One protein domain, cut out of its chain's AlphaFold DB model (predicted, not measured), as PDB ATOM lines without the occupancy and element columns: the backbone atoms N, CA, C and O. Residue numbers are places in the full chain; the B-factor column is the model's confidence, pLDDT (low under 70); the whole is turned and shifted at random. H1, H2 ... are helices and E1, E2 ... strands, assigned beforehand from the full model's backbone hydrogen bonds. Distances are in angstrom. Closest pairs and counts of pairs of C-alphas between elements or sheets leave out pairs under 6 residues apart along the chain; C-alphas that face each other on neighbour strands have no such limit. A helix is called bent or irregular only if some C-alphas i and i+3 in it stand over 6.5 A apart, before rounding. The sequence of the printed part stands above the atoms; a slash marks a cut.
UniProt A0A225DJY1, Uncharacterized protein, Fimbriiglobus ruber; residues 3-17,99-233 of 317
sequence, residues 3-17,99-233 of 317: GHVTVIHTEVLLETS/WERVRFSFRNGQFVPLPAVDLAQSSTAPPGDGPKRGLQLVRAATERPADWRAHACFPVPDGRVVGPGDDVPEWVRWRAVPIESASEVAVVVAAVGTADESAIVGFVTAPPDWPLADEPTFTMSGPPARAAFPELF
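AT A GLANCE: This is residues 3 to 17 and 99 to 233 of the 317 residues of an uncharacterized protein of Fimbriiglobus ruber (UniProt A0A225DJY1). The model is a strongly twisted sheet whose two long, bent strands, E1 and E4, run side by side in opposite directions for part of their length; E2 and E3 pair with E1 towards one end, and E5 and E6 extend the sheet from E4 towards the other. H1 crosses E1 on one face, H4 packs on the same face by E5, H2 touches H4, and H3 lies far out at the E1 end. The printed part has 150 residues in the order E1, E2, H1, H2, E3, H3, E4, E5, E6, H4, H5; its class is mixed. The branched sheet's neighbour pairs are antiparallel, and E4, E5 and E6 form a meander, each strand the antiparallel neighbour of the one before. The whole is compact, with a radius of gyration of the C-alphas of 16.1 A and spans of 49 by 35 by 29 A.

IN THESE COORDINATES: Find C-alpha 3 at (215.801, 201.084, 223.933); from there E1, residues 3 to 17, runs 39.8 A and bends by 58 degrees at residue 13. After the cut come E2, residues 99 to 107, 26.1 A, H1, residues 132 to 142, 15.7 A, H2, residues 146 to 151, E3, residues 159 to 162, and H3, residues 170 to 176, irregular with C-alphas 171 and 174 7.2 A apart. At (197.628, 196.722, 205.935) begins E4, residues 179 to 192, 33.8 A, which bends by 73 degrees at residue 186. E5, residues 199 to 204, 16.5 A, E6, residues 218 to 221, H4, residues 222 to 228, and H5, residues 230 to 233, follow, to C-alpha 233 at (206.631, 199.507, 236.475).

HOW THE PARTS SIT: Look beside E1: E2 lies on one side, N 10 to O 104 at 2.8 A; E3, N 15 to O 160 at 2.9 A, and E4, N 7 to O 183 at 2.9 A, lie on the other. Hairpins E4 and E5, N 190 to O 201 at 2.9 A, and E5 and E6, N 200 to O 220 at 2.7 A, follow. H1 is on the sheet at a height of 7.2 A, across the strands; its Gly 134 and Thr 10 of E1 are the closest C-alphas, 5.3 A. H4 is on the same face, over none of the strands. H2 touches H4, closest C-alphas His 151 and Gly 222, 6.2 A. H3 is on the sheet, closest C-alphas to E1 Ala 176 and Leu 13, 5.4 A. H5 only grazes the sheet with residues 232 to 233. Every O i to N i+4 pair is within hydrogen-bond range in H1, H2 and H4; H3 has 1 of 3 such pairs within range, beside 3 of 4 O i to N i+3 pairs, and H5, with 4 residues, is too short for any O i to N i+4 pair.

THE WHOLE: The C-alphas farthest apart are those of Glu 170 and Thr 194, 51.9 A. Residues 18 to 98 are not printed; C-alphas 17 and 99 are 8.8 A apart. The links E2 to H1 and E5 to E6 are long. Confidence is under 70 at residues 117 to 132, 156 to 157 and 195 to 196.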
ATOM      1  N   GLY A   3     215.535 202.295 224.692       90.56
ATOM      2  CA  GLY A   3     215.801 201.084 223.933       90.56
ATOM      3  C   GLY A   3     215.004 201.020 222.642       90.56
ATOM      4  O   GLY A   3     214.433 202.019 222.216       90.56
ATOM      5  N   HIS A   4     214.981 199.846 222.025       89.50
ATOM      6  CA  HIS A   4     214.242 199.608 220.791       89.50
ATOM      7  C   HIS A   4     213.015 198.763 221.098       89.50
ATOM      8  O   HIS A   4     213.116 197.740 221.772       89.50
ATOM      9  N   VAL A   5     211.848 199.186 220.622       90.69
ATOM     10  CA  VAL A   5     210.597 198.445 220.783       90.69
ATOM     11  C   VAL A   5     210.041 198.053 219.429       90.69
ATOM     12  O   VAL A   5     210.031 198.847 218.494       90.69
ATOM     13  N   THR A   6     209.531 196.828 219.336       90.50
ATOM     14  CA  THR A   6     208.757 196.406 218.172       90.50
ATOM     15  C   THR A   6     207.340 196.947 218.276       90.50
ATOM     16  O   THR A   6     206.654 196.742 219.283       90.50
ATOM     17  N   VAL A   7     206.900 197.615 217.219       91.12
ATOM     18  CA  VAL A   7     205.561 198.176 217.078       91.12
ATOM     19  C   VAL A   7     204.915 197.574 215.842       91.12
ATOM     20  O   VAL A   7     205.525 197.504 214.779       91.12
ATOM     21  N   ILE A   8     203.668 197.139 215.982       90.81
ATOM     22  CA  ILE A   8     202.829 196.716 214.867       90.81
ATOM     23  C   ILE A   8     201.962 197.896 214.458       90.81
ATOM     24  O   ILE A   8     201.150 198.383 215.242       90.81
ATOM     25  N   HIS A   9     202.123 198.344 213.224       91.56
ATOM     26  CA  HIS A   9     201.267 199.341 212.615       91.56
ATOM     27  C   HIS A   9     200.157 198.644 211.847       91.56
ATOM     28  O   HIS A   9     200.421 197.791 211.001       91.56
ATOM     29  N   THR A  10     198.920 199.035 212.116       92.00
ATOM     30  CA  THR A  10     197.736 198.570 211.404       92.00
ATOM     31  C   THR A  10     197.063 199.764 210.759       92.00
ATOM     32  O   THR A  10     196.572 200.659 211.441       92.00
ATOM     33  N   GLU A  11     197.030 199.772 209.436       93.19
ATOM     34  CA  GLU A  11     196.301 200.758 208.661       93.19
ATOM     35  C   GLU A  11     194.954 200.178 208.233       93.19
ATOM     36  O   GLU A  11     194.892 199.181 207.503       93.19
ATOM     37  N   VAL A  12     193.879 200.802 208.705       93.94
ATOM     38  CA  VAL A  12     192.495 200.392 208.448       93.94
ATOM     39  C   VAL A  12     191.738 201.507 207.747       93.94
ATOM     40  O   VAL A  12     192.123 202.674 207.804       93.94
ATOM     41  N   LEU A  13     190.646 201.144 207.085       95.06
ATOM     42  CA  LEU A  13     189.722 202.111 206.522       95.06
ATOM     43  C   LEU A  13     188.721 202.543 207.595       95.06
ATOM     44  O   LEU A  13     188.143 201.702 208.284       95.06
ATOM     45  N   LEU A  14     188.511 203.846 207.711       94.00
ATOM     46  CA  LEU A  14     187.488 204.441 208.553       94.00
ATOM     47  C   LEU A  14     186.425 205.088 207.671       94.00
ATOM     48  O   LEU A  14     186.743 205.804 206.721       94.00
ATOM     49  N   GLU A  15     185.170 204.819 208.004       93.44
ATOM     50  CA  GLU A  15     184.013 205.542 207.491       93.44
ATOM     51  C   GLU A  15     183.647 206.617 208.510       93.44
ATOM     52  O   GLU A  15     183.075 206.306 209.554       93.44
ATOM     53  N   THR A  16     184.007 207.864 208.238       91.06
ATOM     54  CA  THR A  16     183.591 209.016 209.042       91.06
ATOM     55  C   THR A  16     182.395 209.697 208.392       91.06
ATOM     56  O   THR A  16     182.105 209.496 207.213       91.06
ATOM     57  N   SER A  17     181.659 210.497 209.159       88.69
ATOM     58  CA  SER A  17     180.569 211.299 208.605       88.69
ATOM     59  C   SER A  17     180.965 212.765 208.575       88.69
ATOM     60  O   SER A  17     181.033 213.420 209.614       88.69
ATOM     61  N   TRP A  99     185.694 208.402 203.499       93.38
ATOM     62  CA  TRP A  99     186.470 207.166 203.590       93.38
ATOM     63  C   TRP A  99     187.964 207.470 203.603       93.38
ATOM     64  O   TRP A  99     188.578 207.713 202.551       93.38
ATOM     65  N   GLU A 100     188.566 207.391 204.784       92.88
ATOM     66  CA  GLU A 100     189.987 207.662 204.988       92.88
ATOM     67  C   GLU A 100     190.714 206.440 205.549       92.88
ATOM     68  O   GLU A 100     190.134 205.617 206.256       92.88
ATOM     69  N   ARG A 101     191.995 206.294 205.206       92.56
ATOM     70  CA  ARG A 101     192.831 205.246 205.793       92.56
ATOM     71  C   ARG A 101     193.616 205.844 206.946       92.56
ATOM     72  O   ARG A 101     194.314 206.836 206.757       92.56
ATOM     73  N   VAL A 102     193.507 205.221 208.113       92.31
ATOM     74  CA  VAL A 102     194.166 205.670 209.341       92.31
ATOM     75  C   VAL A 102     195.051 204.565 209.871       92.31
ATOM     76  O   VAL A 102     194.675 203.390 209.887       92.31
ATOM     77  N   ARG A 103     196.245 204.958 210.306       92.50
ATOM     78  CA  ARG A 103     197.234 204.071 210.906       92.50
ATOM     79  C   ARG A 103     197.130 204.117 212.424       92.50
ATOM     80  O   ARG A 103     197.189 205.183 213.025       92.50
ATOM     81  N   PHE A 104     197.064 202.939 213.026       93.50
ATOM     82  CA  PHE A 104     197.136 202.717 214.463       93.50
ATOM     83  C   PHE A 104     198.406 201.939 214.784       93.50
ATOM     84  O   PHE A 104     198.842 201.109 213.987       93.50
ATOM     85  N   SER A 105     198.994 202.191 215.947       93.94
ATOM     86  CA  SER A 105     200.239 201.552 216.371       93.94
ATOM     87  C   SER A 105     199.999 200.759 217.648       93.94
ATOM     88  O   SER A 105     199.365 201.251 218.581       93.94
ATOM     89  N   PHE A 106     200.496 199.526 217.691       93.75
ATOM     90  CA  PHE A 106     200.302 198.609 218.805       93.75
ATOM     91  C   PHE A 106     201.622 198.009 219.274       93.75
ATOM     92  O   PHE A 106     202.431 197.537 218.478       93.75
ATOM     93  N   ARG A 107     201.802 197.947 220.590       92.19
ATOM     94  CA  ARG A 107     202.891 197.242 221.264       92.19
ATOM     95  C   ARG A 107     202.291 196.222 222.217       92.19
ATOM     96  O   ARG A 107     201.443 196.573 223.026       92.19
ATOM     97  N   ASN A 108     202.709 194.959 222.132       89.06
ATOM     98  CA  ASN A 108     202.174 193.881 222.979       89.06
ATOM     99  C   ASN A 108     200.629 193.791 222.948       89.06
ATOM    100  O   ASN A 108     199.987 193.485 223.950       89.06
ATOM    101  N   GLY A 109     200.016 194.106 221.799       91.19
ATOM    102  CA  GLY A 109     198.557 194.167 221.643       91.19
ATOM    103  C   GLY A 109     197.877 195.368 222.316       91.19
ATOM    104  O   GLY A 109     196.654 195.416 222.359       91.19
ATOM    105  N   GLN A 110     198.639 196.331 222.837       93.81
ATOM    106  CA  GLN A 110     198.139 197.575 223.419       93.81
ATOM    107  C   GLN A 110     198.402 198.738 222.476       93.81
ATOM    108  O   GLN A 110     199.460 198.800 221.858       93.81
ATOM    109  N   PHE A 111     197.443 199.653 222.359       94.81
ATOM    110  CA  PHE A 111     197.609 200.849 221.541       94.81
ATOM    111  C   PHE A 111     198.717 201.748 222.105       94.81
ATOM    112  O   PHE A 111     198.816 201.922 223.318       94.81
ATOM    113  N   VAL A 112     199.520 202.330 221.216       94.44
ATOM    114  CA  VAL A 112     200.511 203.362 221.530       94.44
ATOM    115  C   VAL A 112     200.319 204.508 220.530       94.44
ATOM    116  O   VAL A 112     200.350 204.244 219.327       94.44
ATOM    117  N   PRO A 113     200.138 205.765 220.971       93.81
ATOM    118  CA  PRO A 113     199.858 206.895 220.083       93.81
ATOM    119  C   PRO A 113     201.133 207.413 219.410       93.81
ATOM    120  O   PRO A 113     201.564 208.542 219.613       93.81
ATOM    121  N   LEU A 114     201.767 206.560 218.610       90.50
ATOM    122  CA  LEU A 114     202.912 206.947 217.797       90.50
ATOM    123  C   LEU A 114     202.430 207.662 216.530       90.50
ATOM    124  O   LEU A 114     201.503 207.160 215.883       90.50
ATOM    125  N   PRO A 115     203.064 208.785 216.140       82.50
ATOM    126  CA  PRO A 115     202.758 209.443 214.883       82.50
ATOM    127  C   PRO A 115     203.055 208.506 213.712       82.50
ATOM    128  O   PRO A 115     203.782 207.515 213.840       82.50
ATOM    129  N   ALA A 116     202.515 208.842 212.542       71.31
ATOM    130  CA  ALA A 116     202.922 208.216 211.295       71.31
ATOM    131  C   ALA A 116     204.376 208.614 210.995       71.31
ATOM    132  O   ALA A 116     204.640 209.567 210.273       71.31
ATOM    133  N   VAL A 117     205.325 207.907 211.602       65.44
ATOM    134  CA  VAL A 117     206.734 208.025 211.242       65.44
ATOM    135  C   VAL A 117     206.873 207.467 209.828       65.44
ATOM    136  O   VAL A 117     206.229 206.471 209.478       65.44
ATOM    137  N   ASP A 118     207.668 208.131 208.996       63.34
ATOM    138  CA  ASP A 118     207.981 207.643 207.660       63.34
ATOM    139  C   ASP A 118     208.938 206.452 207.811       63.34
ATOM    140  O   ASP A 118     210.156 206.591 207.932       63.34
ATOM    141  N   LEU A 119     208.363 205.257 207.951       54.91
ATOM    142  CA  LEU A 119     209.083 204.023 208.259       54.91
ATOM    143  C   LEU A 119     209.768 203.454 207.009       54.91
ATOM    144  O   LEU A 119     209.656 202.263 206.710       54.91
ATOM    145  N   ALA A 120     210.524 204.283 206.291       50.97
ATOM    146  CA  ALA A 120     211.404 203.836 205.210       50.97
ATOM    147  C   ALA A 120     212.453 202.806 205.693       50.97
ATOM    148  O   ALA A 120     213.113 202.166 204.879       50.97
ATOM    149  N   GLN A 121     212.580 202.614 207.013       53.22
ATOM    150  CA  GLN A 121     213.436 201.624 207.669       53.22
ATOM    151  C   GLN A 121     212.650 200.463 208.321       53.22
ATOM    152  O   GLN A 121     213.176 199.782 209.200       53.22
ATOM    153  N   SER A 122     211.394 200.220 207.923       53.53
ATOM    154  CA  SER A 122     210.629 199.053 208.389       53.53
ATOM    155  C   SER A 122     211.343 197.748 208.037       53.53
ATOM    156  O   SER A 122     211.535 197.421 206.865       53.53
ATOM    157  N   SER A 123     211.679 196.965 209.061       54.03
ATOM    158  CA  SER A 123     212.050 195.563 208.892       54.03
ATOM    159  C   SER A 123     210.831 194.794 208.382       54.03
ATOM    160  O   SER A 123     209.784 194.766 209.023       54.03
ATOM    161  N   THR A 124     210.960 194.143 207.226       52.00
ATOM    162  CA  THR A 124     209.920 193.313 206.594       52.00
ATOM    163  C   THR A 124     209.701 191.976 207.307       52.00
ATOM    164  O   THR A 124     209.255 191.010 206.685       52.00
ATOM    165  N   ALA A 125     210.022 191.883 208.604       49.91
ATOM    166  CA  ALA A 125     209.759 190.685 209.383       49.91
ATOM    167  C   ALA A 125     208.260 190.347 209.266       49.91
ATOM    168  O   ALA A 125     207.419 191.192 209.590       49.91
ATOM    169  N   PRO A 126     207.904 189.156 208.750       50.16
ATOM    170  CA  PRO A 126     206.514 188.824 208.494       50.16
ATOM    171  C   PRO A 126     205.753 188.826 209.828       50.16
ATOM    172  O   PRO A 126     206.223 188.207 210.789       50.16
ATOM    173  N   PRO A 127     204.602 189.512 209.925       53.81
ATOM    174  CA  PRO A 127     203.819 189.520 211.149       53.81
ATOM    175  C   PRO A 127     203.385 188.087 211.484       53.81
ATOM    176  O   PRO A 127     202.742 187.409 210.680       53.81
ATOM    177  N   GLY A 128     203.745 187.618 212.681       55.41
ATOM    178  CA  GLY A 128     203.174 186.398 213.246       55.41
ATOM    179  C   GLY A 128     201.653 186.541 213.380       55.41
ATOM    180  O   GLY A 128     201.169 187.562 213.866       55.41
ATOM    181  N   ASP A 129     200.921 185.513 212.943       54.66
ATOM    182  CA  ASP A 129     199.451 185.356 212.956       54.66
ATOM    183  C   ASP A 129     198.605 186.172 211.948       54.66
ATOM    184  O   ASP A 129     197.374 186.121 211.998       54.66
ATOM    185  N   GLY A 130     199.221 186.821 210.954       55.59
ATOM    186  CA  GLY A 130     198.533 187.359 209.768       55.59
ATOM    187  C   GLY A 130     197.629 188.597 209.986       55.59
ATOM    188  O   GLY A 130     197.298 188.959 211.115       55.59
ATOM    189  N   PRO A 131     197.152 189.229 208.890       59.47
ATOM    190  CA  PRO A 131     196.550 190.577 208.868       59.47
ATOM    191  C   PRO A 131     195.183 190.723 209.570       59.47
ATOM    192  O   PRO A 131     194.517 191.755 209.480       59.47
ATOM    193  N   LYS A 132     194.692 189.659 210.215       63.50
ATOM    194  CA  LYS A 132     193.424 189.677 210.961       63.50
ATOM    195  C   LYS A 132     193.605 190.246 212.365       63.50
ATOM    196  O   LYS A 132     192.639 190.749 212.939       63.50
ATOM    197  N   ARG A 133     194.816 190.162 212.918       83.62
ATOM    198  CA  ARG A 133     195.089 190.517 214.309       83.62
ATOM    199  C   ARG A 133     194.989 192.024 214.540       83.62
ATOM    200  O   ARG A 133     194.333 192.444 215.485       83.62
ATOM    201  N   GLY A 134     195.564 192.840 213.666       87.88
ATOM    202  CA  GLY A 134     195.543 194.297 213.757       87.88
ATOM    203  C   GLY A 134     194.140 194.880 213.629       87.88
ATOM    204  O   GLY A 134     193.741 195.689 214.461       87.88
ATOM    205  N   LEU A 135     193.342 194.425 212.655       91.31
ATOM    206  CA  LEU A 135     191.947 194.871 212.527       91.31
ATOM    207  C   LEU A 135     191.133 194.562 213.796       91.31
ATOM    208  O   LEU A 135     190.350 195.398 214.248       91.31
ATOM    209  N   GLN A 136     191.335 193.382 214.392       92.56
ATOM    210  CA  GLN A 136     190.703 193.016 215.662       92.56
ATOM    211  C   GLN A 136     191.167 193.911 216.814       92.56
ATOM    212  O   GLN A 136     190.334 194.338 217.607       92.56
ATOM    213  N   LEU A 137     192.461 194.241 216.889       92.62
ATOM    214  CA  LEU A 137     192.992 195.164 217.896       92.62
ATOM    215  C   LEU A 137     192.387 196.568 217.762       92.62
ATOM    216  O   LEU A 137     191.991 197.152 218.768       92.62
ATOM    217  N   VAL A 138     192.255 197.092 216.537       93.69
ATOM    218  CA  VAL A 138     191.637 198.408 216.295       93.69
ATOM    219  C   VAL A 138     190.156 198.403 216.675       93.69
ATOM    220  O   VAL A 138     189.703 199.312 217.374       93.69
ATOM    221  N   ARG A 139     189.399 197.372 216.273       93.19
ATOM    222  CA  ARG A 139     187.984 197.225 216.660       93.19
ATOM    223  C   ARG A 139     187.834 197.136 218.180       93.19
ATOM    224  O   ARG A 139     187.104 197.932 218.762       93.19
ATOM    225  N   ALA A 140     188.617 196.274 218.827       92.75
ATOM    226  CA  ALA A 140     188.602 196.119 220.276       92.75
ATOM    227  C   ALA A 140     188.958 197.419 221.013       92.75
ATOM    228  O   ALA A 140     188.356 197.706 222.040       92.75
ATOM    229  N   ALA A 141     189.913 198.211 220.510       93.06
ATOM    230  CA  ALA A 141     190.260 199.514 221.080       93.06
ATOM    231  C   ALA A 141     189.150 200.561 220.875       93.06
ATOM    232  O   ALA A 141     188.887 201.362 221.770       93.06
ATOM    233  N   THR A 142     188.462 200.526 219.730       91.62
ATOM    234  CA  THR A 142     187.338 201.426 219.417       91.62
ATOM    235  C   THR A 142     186.140 201.172 220.331       91.62
ATOM    236  O   THR A 142     185.488 202.122 220.760       91.62
ATOM    237  N   GLU A 143     185.893 199.906 220.674       91.50
ATOM    238  CA  GLU A 143     184.827 199.459 221.582       91.50
ATOM    239  C   GLU A 143     185.137 199.715 223.069       91.50
ATOM    240  O   GLU A 143     184.277 199.506 223.928       91.50
ATOM    241  N   ARG A 144     186.352 200.171 223.411       91.94
ATOM    242  CA  ARG A 144     186.698 200.478 224.805       91.94
ATOM    243  C   ARG A 144     185.909 201.685 225.335       91.94
ATOM    244  O   ARG A 144     185.620 202.622 224.586       91.94
ATOM    245  N   PRO A 145     185.645 201.714 226.655       92.50
ATOM    246  CA  PRO A 145     185.089 202.876 227.341       92.50
ATOM    247  C   PRO A 145     185.817 204.197 227.028       92.50
ATOM    248  O   PRO A 145     187.017 204.223 226.740       92.50
ATOM    249  N   ALA A 146     185.080 205.312 227.057       90.50
ATOM    250  CA  ALA A 146     185.599 206.635 226.694       90.50
ATOM    251  C   ALA A 146     186.752 207.102 227.598       90.50
ATOM    252  O   ALA A 146     187.709 207.696 227.108       90.50
ATOM    253  N   ASP A 147     186.698 206.778 228.888       91.25
ATOM    254  CA  ASP A 147     187.772 207.025 229.850       91.25
ATOM    255  C   ASP A 147     189.046 206.259 229.469       91.25
ATOM    256  O   ASP A 147     190.115 206.861 229.411       91.25
ATOM    257  N   TRP A 148     188.959 204.970 229.123       92.50
ATOM    258  CA  TRP A 148     190.122 204.208 228.648       92.50
ATOM    259  C   TRP A 148     190.754 204.863 227.415       92.50
ATOM    260  O   TRP A 148     191.975 205.019 227.359       92.50
ATOM    261  N   ARG A 149     189.928 205.288 226.447       92.19
ATOM    262  CA  ARG A 149     190.401 205.930 225.209       92.19
ATOM    263  C   ARG A 149     191.090 207.265 225.494       92.19
ATOM    264  O   ARG A 149     192.134 207.524 224.906       92.19
ATOM    265  N   ALA A 150     190.572 208.051 226.439       91.19
ATOM    266  CA  ALA A 150     191.205 209.291 226.886       91.19
ATOM    267  C   ALA A 150     192.594 209.039 227.505       91.19
ATOM    268  O   ALA A 150     193.564 209.681 227.109       91.19
ATOM    269  N   HIS A 151     192.721 208.054 228.402       91.69
ATOM    270  CA  HIS A 151     194.001 207.698 229.038       91.69
ATOM    271  C   HIS A 151     195.031 207.124 228.052       91.69
ATOM    272  O   HIS A 151     196.235 207.339 228.205       91.69
ATOM    273  N   ALA A 152     194.566 206.386 227.042       90.44
ATOM    274  CA  ALA A 152     195.402 205.838 225.978       90.44
ATOM    275  C   ALA A 152     195.747 206.866 224.885       90.44
ATOM    276  O   ALA A 152     196.505 206.534 223.976       90.44
ATOM    277  N   CYS A 153     195.148 208.064 224.936       91.69
ATOM    278  CA  CYS A 153     195.122 209.037 223.843       91.69
ATOM    279  C   CYS A 153     194.745 208.387 222.500       91.69
ATOM    280  O   CYS A 153     195.319 208.691 221.455       91.69
ATOM    281  N   PHE A 154     193.797 207.444 222.535       91.25
ATOM    282  CA  PHE A 154     193.306 206.782 221.336       91.25
ATOM    283  C   PHE A 154     192.516 207.805 220.513       91.25
ATOM    284  O   PHE A 154     191.542 208.349 221.043       91.25
ATOM    285  N   PRO A 155     192.906 208.088 219.254       84.31
ATOM    286  CA  PRO A 155     192.186 209.035 218.421       84.31
ATOM    287  C   PRO A 155     190.829 208.413 218.133       84.31
ATOM    288  O   PRO A 155     190.731 207.457 217.372       84.31
ATOM    289  N   VAL A 156     189.798 208.886 218.829       64.50
ATOM    290  CA  VAL A 156     188.423 208.446 218.612       64.50
ATOM    291  C   VAL A 156     188.041 208.927 217.221       64.50
ATOM    292  O   VAL A 156     187.924 210.136 217.032       64.50
ATOM    293  N   PRO A 157     187.854 208.044 216.235       62.19
ATOM    294  CA  PRO A 157     187.269 208.490 214.995       62.19
ATOM    295  C   PRO A 157     185.778 208.690 215.256       62.19
ATOM    296  O   PRO A 157     185.132 207.802 215.822       62.19
ATOM    297  N   ASP A 158     185.212 209.802 214.797       70.69
ATOM    298  CA  ASP A 158     183.765 209.940 214.591       70.69
ATOM    299  C   ASP A 158     183.341 209.060 213.404       70.69
ATOM    300  O   ASP A 158     182.897 209.530 212.353       70.69
ATOM    301  N   GLY A 159     183.582 207.755 213.527       80.25
ATOM    302  CA  GLY A 159     183.534 206.851 212.402       80.25
ATOM    303  C   GLY A 159     183.584 205.378 212.762       80.25
ATOM    304  O   GLY A 159     183.957 204.958 213.857       80.25
ATOM    305  N   ARG A 160     183.177 204.580 211.784       90.94
ATOM    306  CA  ARG A 160     183.124 203.127 211.851       90.94
ATOM    307  C   ARG A 160     184.407 202.550 211.265       90.94
ATOM    308  O   ARG A 160     184.827 202.941 210.180       90.94
ATOM    309  N   VAL A 161     185.012 201.585 211.955       93.31
ATOM    310  CA  VAL A 161     186.137 200.809 211.415       93.31
ATOM    311  C   VAL A 161     185.609 199.814 210.386       93.31
ATOM    312  O   VAL A 161     184.800 198.943 210.714       93.31
ATOM    313  N   VAL A 162     186.099 199.919 209.157       93.50
ATOM    314  CA  VAL A 162     185.625 199.152 208.006       93.50
ATOM    315  C   VAL A 162     186.606 198.025 207.709       93.50
ATOM    316  O   VAL A 162     187.809 198.252 207.581       93.50
ATOM    317  N   GLY A 163     186.091 196.805 207.605       92.75
ATOM    318  CA  GLY A 163     186.868 195.608 207.304       92.75
ATOM    319  C   GLY A 163     186.412 194.880 206.036       92.75
ATOM    320  O   GLY A 163     185.387 195.220 205.439       92.75
ATOM    321  N   PRO A 164     187.152 193.835 205.624       91.50
ATOM    322  CA  PRO A 164     186.760 192.989 204.505       91.50
ATOM    323  C   PRO A 164     185.408 192.318 204.778       91.50
ATOM    324  O   PRO A 164     185.248 191.649 205.798       91.50
ATOM    325  N   GLY A 165     184.461 192.470 203.852       90.31
ATOM    326  CA  GLY A 165     183.118 191.888 203.954       90.31
ATOM    327  C   GLY A 165     182.047 192.825 204.516       90.31
ATOM    328  O   GLY A 165     180.876 192.458 204.485       90.31
ATOM    329  N   ASP A 166     182.417 194.022 204.974       93.06
ATOM    330  CA  ASP A 166     181.434 195.051 205.314       93.06
ATOM    331  C   ASP A 166     180.737 195.574 204.042       93.06
ATOM    332  O   ASP A 166     181.339 195.626 202.964       93.06
ATOM    333  N   ASP A 167     179.471 195.980 204.175       93.44
ATOM    334  CA  ASP A 167     178.703 196.575 203.078       93.44
ATOM    335  C   ASP A 167     179.196 198.002 202.810       93.44
ATOM    336  O   ASP A 167     178.964 198.924 203.592       93.44
ATOM    337  N   VAL A 168     179.962 198.153 201.732       93.56
ATOM    338  CA  VAL A 168     180.570 199.412 201.294       93.56
ATOM    339  C   VAL A 168     180.512 199.514 199.770       93.56
ATOM    340  O   VAL A 168     180.461 198.481 199.090       93.56
ATOM    341  N   PRO A 169     180.577 200.730 199.196       94.31
ATOM    342  CA  PRO A 169     180.603 200.899 197.747       94.31
ATOM    343  C   PRO A 169     181.740 200.106 197.079       94.31
ATOM    344  O   PRO A 169     182.846 200.018 197.613       94.31
ATOM    345  N   GLU A 170     181.505 199.582 195.870       93.56
ATOM    346  CA  GLU A 170     182.477 198.739 195.145       93.56
ATOM    347  C   GLU A 170     183.854 199.407 195.003       93.56
ATOM    348  O   GLU A 170     184.892 198.786 195.227       93.56
ATOM    349  N   TRP A 171     183.864 200.711 194.712       92.81
ATOM    350  CA  TRP A 171     185.086 201.501 194.547       92.81
ATOM    351  C   TRP A 171     185.894 201.669 195.850       92.81
ATOM    352  O   TRP A 171     187.080 201.995 195.792       92.81
ATOM    353  N   VAL A 172     185.278 201.421 197.013       93.94
ATOM    354  CA  VAL A 172     185.898 201.462 198.347       93.94
ATOM    355  C   VAL A 172     186.396 200.086 198.784       93.94
ATOM    356  O   VAL A 172     187.348 200.003 199.557       93.94
ATOM    357  N   ARG A 173     185.793 198.994 198.296       93.94
ATOM    358  CA  ARG A 173     185.986 197.637 198.839       93.94
ATOM    359  C   ARG A 173     187.453 197.209 198.929       93.94
ATOM    360  O   ARG A 173     187.858 196.641 199.939       93.94
ATOM    361  N   TRP A 174     188.269 197.517 197.922       93.06
ATOM    362  CA  TRP A 174     189.702 197.189 197.945       93.06
ATOM    363  C   TRP A 174     190.464 197.934 199.057       93.06
ATOM    364  O   TRP A 174     191.421 197.397 199.611       93.06
ATOM    365  N   ARG A 175     190.014 199.139 199.443       94.81
ATOM    366  CA  ARG A 175     190.593 199.930 200.541       94.81
ATOM    367  C   ARG A 175     190.229 199.380 201.916       94.81
ATOM    368  O   ARG A 175     190.889 199.764 202.872       94.81
ATOM    369  N   ALA A 176     189.224 198.509 202.034       93.38
ATOM    370  CA  ALA A 176     188.824 197.899 203.305       93.38
ATOM    371  C   ALA A 176     189.771 196.774 203.768       93.38
ATOM    372  O   ALA A 176     189.639 196.269 204.882       93.38
ATOM    373  N   VAL A 177     190.735 196.369 202.931       92.81
ATOM    374  CA  VAL A 177     191.768 195.404 203.322       92.81
ATOM    375  C   VAL A 177     192.754 196.083 204.289       92.81
ATOM    376  O   VAL A 177     193.355 197.103 203.925       92.81
ATOM    377  N   PRO A 178     192.928 195.567 205.522       91.88
ATOM    378  CA  PRO A 178     193.884 196.127 206.468       91.88
ATOM    379  C   PRO A 178     195.315 195.880 205.982       91.88
ATOM    380  O   PRO A 178     195.617 194.824 205.424       91.88
ATOM    381  N   ILE A 179     196.194 196.855 206.208       90.81
ATOM    382  CA  ILE A 179     197.628 196.722 205.935       90.81
ATOM    383  C   ILE A 179     198.343 196.681 207.278       90.81
ATOM    384  O   ILE A 179     198.163 197.575 208.103       90.81
ATOM    385  N   GLU A 180     199.152 195.650 207.489       89.19
ATOM    386  CA  GLU A 180     199.968 195.505 208.688       89.19
ATOM    387  C   GLU A 180     201.450 195.578 208.344       89.19
ATOM    388  O   GLU A 180     201.901 195.022 207.343       89.19
ATOM    389  N   SER A 181     202.211 196.259 209.193       87.12
ATOM    390  CA  SER A 181     203.671 196.291 209.130       87.12
ATOM    391  C   SER A 181     204.246 196.301 210.537       87.12
ATOM    392  O   SER A 181     203.625 196.825 211.461       87.12
ATOM    393  N   ALA A 182     205.420 195.705 210.711       86.56
ATOM    394  CA  ALA A 182     206.173 195.789 211.950       86.56
ATOM    395  C   ALA A 182     207.327 196.775 211.765       86.56
ATOM    396  O   ALA A 182     207.970 196.794 210.717       86.56
ATOM    397  N   SER A 183     207.605 197.575 212.786       86.31
ATOM    398  CA  SER A 183     208.797 198.413 212.827       86.31
ATOM    399  C   SER A 183     209.502 198.279 214.168       86.31
ATOM    400  O   SER A 183     208.890 197.965 215.193       86.31
ATOM    401  N   GLU A 184     210.813 198.485 214.147       88.19
ATOM    402  CA  GLU A 184     211.612 198.640 215.351       88.19
ATOM    403  C   GLU A 184     211.837 200.135 215.570       88.19
ATOM    404  O   GLU A 184     212.410 200.819 214.725       88.19
ATOM    405  N   VAL A 185     211.333 200.653 216.687       89.06
ATOM    406  CA  VAL A 185     211.368 202.080 217.005       89.06
ATOM    407  C   VAL A 185     212.275 202.284 218.207       89.06
ATOM    408  O   VAL A 185     212.026 201.721 219.277       89.06
ATOM    409  N   ALA A 186     213.320 203.098 218.051       90.94
ATOM    410  CA  ALA A 186     214.106 203.563 219.184       90.94
ATOM    411  C   ALA A 186     213.290 204.597 219.968       90.94
ATOM    412  O   ALA A 186     212.808 205.589 219.413       90.94
ATOM    413  N   VAL A 187     213.109 204.346 221.262       92.94
ATOM    414  CA  VAL A 187     212.308 205.196 222.140       92.94
ATOM    415  C   VAL A 187     213.027 205.477 223.450       92.94
ATOM    416  O   VAL A 187     213.685 204.607 224.031       92.94
ATOM    417  N   VAL A 188     212.836 206.691 223.955       94.31
ATOM    418  CA  VAL A 188     213.095 207.057 225.348       94.31
ATOM    419  C   VAL A 188     211.752 207.280 226.018       94.31
ATOM    420  O   VAL A 188     210.949 208.081 225.560       94.31
ATOM    421  N   VAL A 189     211.496 206.557 227.101       94.69
ATOM    422  CA  VAL A 189     210.243 206.646 227.856       94.69
ATOM    423  C   VAL A 189     210.526 206.928 229.324       94.69
ATOM    424  O   VAL A 189     211.424 206.329 229.927       94.69
ATOM    425  N   ALA A 190     209.754 207.824 229.917       92.06
ATOM    426  CA  ALA A 190     209.838 208.164 231.328       92.06
ATOM    427  C   ALA A 190     208.454 208.066 231.965       92.06
ATOM    428  O   ALA A 190     207.467 208.514 231.385       92.06
ATOM    429  N   ALA A 191     208.394 207.478 233.159       90.44
ATOM    430  CA  ALA A 191     207.219 207.587 234.010       90.44
ATOM    431  C   ALA A 191     207.288 208.930 234.752       90.44
ATOM    432  O   ALA A 191     208.327 209.265 235.323       90.44
ATOM    433  N   VAL A 192     206.200 209.689 234.723       89.38
ATOM    434  CA  VAL A 192     206.061 211.012 235.332       89.38
ATOM    435  C   VAL A 192     204.853 210.982 236.263       89.38
ATOM    436  O   VAL A 192     203.846 210.349 235.953       89.38
ATOM    437  N   GLY A 193     204.950 211.664 237.404       83.94
ATOM    438  CA  GLY A 193     203.901 211.688 238.425       83.94
ATOM    439  C   GLY A 193     204.140 210.698 239.565       83.94
ATOM    440  O   GLY A 193     205.235 210.158 239.733       83.94
ATOM    441  N   THR A 194     203.116 210.505 240.393       75.75
ATOM    442  CA  THR A 194     203.152 209.576 241.533       75.75
ATOM    443  C   THR A 194     202.873 208.143 241.076       75.75
ATOM    444  O   THR A 194     202.493 207.901 239.931       75.75
ATOM    445  N   ALA A 195     203.062 207.160 241.962       69.56
ATOM    446  CA  ALA A 195     202.792 205.761 241.629       69.56
ATOM    447  C   ALA A 195     201.346 205.561 241.126       69.56
ATOM    448  O   ALA A 195     201.141 204.880 240.118       69.56
ATOM    449  N   ASP A 196     200.375 206.207 241.771       68.00
ATOM    450  CA  ASP A 196     198.946 206.026 241.492       68.00
ATOM    451  C   ASP A 196     198.454 206.826 240.272       68.00
ATOM    452  O   ASP A 196     197.551 206.371 239.574       68.00
ATOM    453  N   GLU A 197     199.110 207.941 239.935       75.50
ATOM    454  CA  GLU A 197     198.769 208.813 238.792       75.50
ATOM    455  C   GLU A 197     199.869 208.834 237.721       75.50
ATOM    456  O   GLU A 197     200.085 209.827 237.027       75.50
ATOM    457  N   SER A 198     200.607 207.730 237.597       83.75
ATOM    458  CA  SER A 198     201.746 207.664 236.687       83.75
ATOM    459  C   SER A 198     201.307 207.810 235.228       83.75
ATOM    460  O   SER A 198     200.590 206.974 234.666       83.75
ATOM    461  N   ALA A 199     201.787 208.880 234.604       91.94
ATOM    462  CA  ALA A 199     201.789 209.055 233.165       91.94
ATOM    463  C   ALA A 199     203.114 208.543 232.593       91.94
ATOM    464  O   ALA A 199     204.141 208.527 233.266       91.94
ATOM    465  N   ILE A 200     203.103 208.125 231.337       94.38
ATOM    466  CA  ILE A 200     204.302 207.880 230.550       94.38
ATOM    467  C   ILE A 200     204.400 208.992 229.526       94.38
ATOM    468  O   ILE A 200     203.450 209.223 228.781       94.38
ATOM    469  N   VAL A 201     205.571 209.610 229.455       95.62
ATOM    470  CA  VAL A 201     205.985 210.419 228.308       95.62
ATOM    471  C   VAL A 201     206.984 209.618 227.489       95.62
ATOM    472  O   VAL A 201     207.873 208.961 228.041       95.62
ATOM    473  N   GLY A 202     206.816 209.634 226.174       95.19
ATOM    474  CA  GLY A 202     207.654 208.896 225.247       95.19
ATOM    475  C   GLY A 202     208.156 209.770 224.113       95.19
ATOM    476  O   GLY A 202     207.412 210.563 223.546       95.19
ATOM    477  N   PHE A 203     209.422 209.584 223.773       94.38
ATOM    478  CA  PHE A 203     210.122 210.260 222.695       94.38
ATOM    479  C   PHE A 203     210.599 209.203 221.711       94.38
ATOM    480  O   PHE A 203     211.313 208.275 222.096       94.38
ATOM    481  N   VAL A 204     210.204 209.336 220.450       92.12
ATOM    482  CA  VAL A 204     210.826 208.590 219.359       92.12
ATOM    483  C   VAL A 204     212.136 209.277 219.018       92.12
ATOM    484  O   VAL A 204     212.211 210.501 218.957       92.12
ATOM    485  N   THR A 205     213.176 208.485 218.822       89.56
ATOM    486  CA  THR A 205     214.523 208.991 218.595       89.56
ATOM    487  C   THR A 205     215.235 208.153 217.537       89.56
ATOM    488  O   THR A 205     214.727 207.116 217.114       89.56
ATOM    489  N   ALA A 206     216.391 208.617 217.073       85.12
ATOM    490  CA  ALA A 206     217.189 207.937 216.063       85.12
ATOM    491  C   ALA A 206     218.649 207.814 216.535       85.12
ATOM    492  O   ALA A 206     219.235 208.804 216.984       85.12
ATOM    493  N   PRO A 207     219.270 206.628 216.437       78.69
ATOM    494  CA  PRO A 207     220.708 206.481 216.637       78.69
ATOM    495  C   PRO A 207     221.518 207.308 215.613       78.69
ATOM    496  O   PRO A 207     221.009 207.601 214.530       78.69
ATOM    497  N   PRO A 208     222.796 207.627 215.893       80.31
ATOM    498  CA  PRO A 208     223.566 207.225 217.072       80.31
ATOM    499  C   PRO A 208     223.466 208.190 218.259       80.31
ATOM    500  O   PRO A 208     223.749 207.767 219.376       80.31
ATOM    501  N   ASP A 209     223.037 209.434 218.041       78.06
ATOM    502  CA  ASP A 209     223.114 210.496 219.057       78.06
ATOM    503  C   ASP A 209     221.839 210.636 219.898       78.06
ATOM    504  O   ASP A 209     221.806 211.425 220.839       78.06
ATOM    505  N   TRP A 210     220.800 209.855 219.579       81.88
ATOM    506  CA  TRP A 210     219.526 209.798 220.300       81.88
ATOM    507  C   TRP A 210     218.964 211.193 220.636       81.88
ATOM    508  O   TRP A 210     218.654 211.464 221.801       81.88
ATOM    509  N   PRO A 211     218.833 212.106 219.650       87.38
ATOM    510  CA  PRO A 211     218.278 213.418 219.921       87.38
ATOM    511  C   PRO A 211     216.848 213.265 220.445       87.38
ATOM    512  O   PRO A 211     216.065 212.451 219.938       87.38
ATOM    513  N   LEU A 212     216.521 214.044 221.470       90.19
ATOM    514  CA  LEU A 212     215.168 214.158 221.993       90.19
ATOM    515  C   LEU A 212     214.590 215.482 221.509       90.19
ATOM    516  O   LEU A 212     215.264 216.508 221.573       90.19
ATOM    517  N   ALA A 213     213.364 215.439 220.998       89.88
ATOM    518  CA  ALA A 213     212.614 216.649 220.703       89.88
ATOM    519  C   ALA A 213     212.237 217.374 222.005       89.88
ATOM    520  O   ALA A 213     212.149 216.748 223.062       89.88
ATOM    521  N   ASP A 214     211.969 218.677 221.908       92.38
ATOM    522  CA  ASP A 214     211.528 219.487 223.053       92.38
ATOM    523  C   ASP A 214     210.158 219.033 223.588       92.38
ATOM    524  O   ASP A 214     209.868 219.162 224.779       92.38
ATOM    525  N   GLU A 215     209.326 218.457 222.718       93.62
ATOM    526  CA  GLU A 215     208.004 217.929 223.051       93.62
ATOM    527  C   GLU A 215     207.973 216.394 222.972       93.62
ATOM    528  O   GLU A 215     208.603 215.796 222.087       93.62
ATOM    529  N   PRO A 216     207.232 215.720 223.873       94.56
ATOM    530  CA  PRO A 216     207.086 214.274 223.823       94.56
ATOM    531  C   PRO A 216     206.330 213.853 222.565       94.56
ATOM    532  O   PRO A 216     205.294 214.413 222.213       94.56
ATOM    533  N   THR A 217     206.806 212.789 221.924       94.00
ATOM    534  CA  THR A 217     206.117 212.169 220.788       94.00
ATOM    535  C   THR A 217     204.768 211.589 221.195       94.00
ATOM    536  O   THR A 217     203.832 211.585 220.401       94.00
ATOM    537  N   PHE A 218     204.671 211.082 222.423       94.25
ATOM    538  CA  PHE A 218     203.415 210.621 222.981       94.25
ATOM    539  C   PHE A 218     203.344 210.775 224.494       94.25
ATOM    540  O   PHE A 218     204.355 210.728 225.194       94.25
ATOM    541  N   THR A 219     202.114 210.883 224.994       94.50
ATOM    542  CA  THR A 219     201.791 210.769 226.416       94.50
ATOM    543  C   THR A 219     200.692 209.726 226.591       94.50
ATOM    544  O   THR A 219     199.785 209.636 225.769       94.50
ATOM    545  N   MET A 220     200.782 208.914 227.638       94.50
ATOM    546  CA  MET A 220     199.747 207.955 228.037       94.50
ATOM    547  C   MET A 220     199.627 207.960 229.555       94.50
ATOM    548  O   MET A 220     200.595 208.254 230.247       94.50
ATOM    549  N   SER A 221     198.479 207.589 230.105       93.62
ATOM    550  CA  SER A 221     198.306 207.489 231.558       93.62
ATOM    551  C   SER A 221     197.519 206.246 231.958       93.62
ATOM    552  O   SER A 221     196.945 205.549 231.118       93.62
ATOM    553  N   GLY A 222     197.542 205.925 233.252       90.81
ATOM    554  CA  GLY A 222     196.668 204.914 233.841       90.81
ATOM    555  C   GLY A 222     196.902 203.477 233.334       90.81
ATOM    556  O   GLY A 222     198.027 203.096 232.988       90.81
ATOM    557  N   PRO A 223     195.849 202.636 233.308       91.62
ATOM    558  CA  PRO A 223     195.958 201.233 232.903       91.62
ATOM    559  C   PRO A 223     196.519 200.993 231.486       91.62
ATOM    560  O   PRO A 223     197.344 200.085 231.348       91.62
ATOM    561  N   PRO A 224     196.154 201.771 230.440       92.19
ATOM    562  CA  PRO A 224     196.739 201.615 229.104       92.19
ATOM    563  C   PRO A 224     198.263 201.764 229.094       92.19
ATOM    564  O   PRO A 224     198.956 200.959 228.473       92.19
ATOM    565  N   ALA A 225     198.792 202.750 229.823       92.56
ATOM    566  CA  ALA A 225     200.225 203.018 229.912       92.56
ATOM    567  C   ALA A 225     200.986 201.828 230.530       92.56
ATOM    568  O   ALA A 225     201.985 201.358 229.977       92.56
ATOM    569  N   ARG A 226     200.463 201.274 231.634       92.06
ATOM    570  CA  ARG A 226     201.027 200.092 232.313       92.06
ATOM    571  C   ARG A 226     200.980 198.832 231.459       92.06
ATOM    572  O   ARG A 226     201.921 198.046 231.488       92.06
ATOM    573  N   ALA A 227     199.905 198.643 230.701       92.44
ATOM    574  CA  ALA A 227     199.773 197.501 229.807       92.44
ATOM    575  C   ALA A 227     200.714 197.614 228.593       92.44
ATOM    576  O   ALA A 227     201.281 196.611 228.161       92.44
ATOM    577  N   ALA A 228     200.888 198.823 228.049       92.81
ATOM    578  CA  ALA A 228     201.751 199.064 226.899       92.81
ATOM    579  C   ALA A 228     203.241 198.986 227.252       92.81
ATOM    580  O   ALA A 228     204.010 198.504 226.426       92.81
ATOM    581  N   PHE A 229     203.650 199.408 228.456       93.69
ATOM    582  CA  PHE A 229     205.047 199.423 228.916       93.69
ATOM    583  C   PHE A 229     205.209 198.832 230.329       93.69
ATOM    584  O   PHE A 229     205.608 199.539 231.261       93.69
ATOM    585  N   PRO A 230     204.918 197.534 230.520       91.56
ATOM    586  CA  PRO A 230     204.971 196.903 231.839       91.56
ATOM    587  C   PRO A 230     206.362 196.973 232.479       91.56
ATOM    588  O   PRO A 230     206.481 197.104 233.696       91.56
ATOM    589  N   GLU A 231     207.424 196.954 231.673       90.44
ATOM    590  CA  GLU A 231     208.807 197.009 232.146       90.44
ATOM    591  C   GLU A 231     209.195 198.327 232.841       90.44
ATOM    592  O   GLU A 231     210.179 198.352 233.577       90.44
ATOM    593  N   LEU A 232     208.425 199.411 232.663       89.62
ATOM    594  CA  LEU A 232     208.631 200.655 233.417       89.62
ATOM    595  C   LEU A 232     208.246 200.511 234.889       89.62
ATOM    596  O   LEU A 232     208.855 201.148 235.751       89.62
ATOM    597  N   PHE A 233     207.252 199.667 235.161       88.19
ATOM    598  CA  PHE A 233     206.631 199.507 236.475       88.19
ATOM    599  C   PHE A 233     207.063 198.222 237.179       88.19
ATOM    600  O   PHE A 233     206.878 198.092 238.388       88.19
TER     601      PHE A 233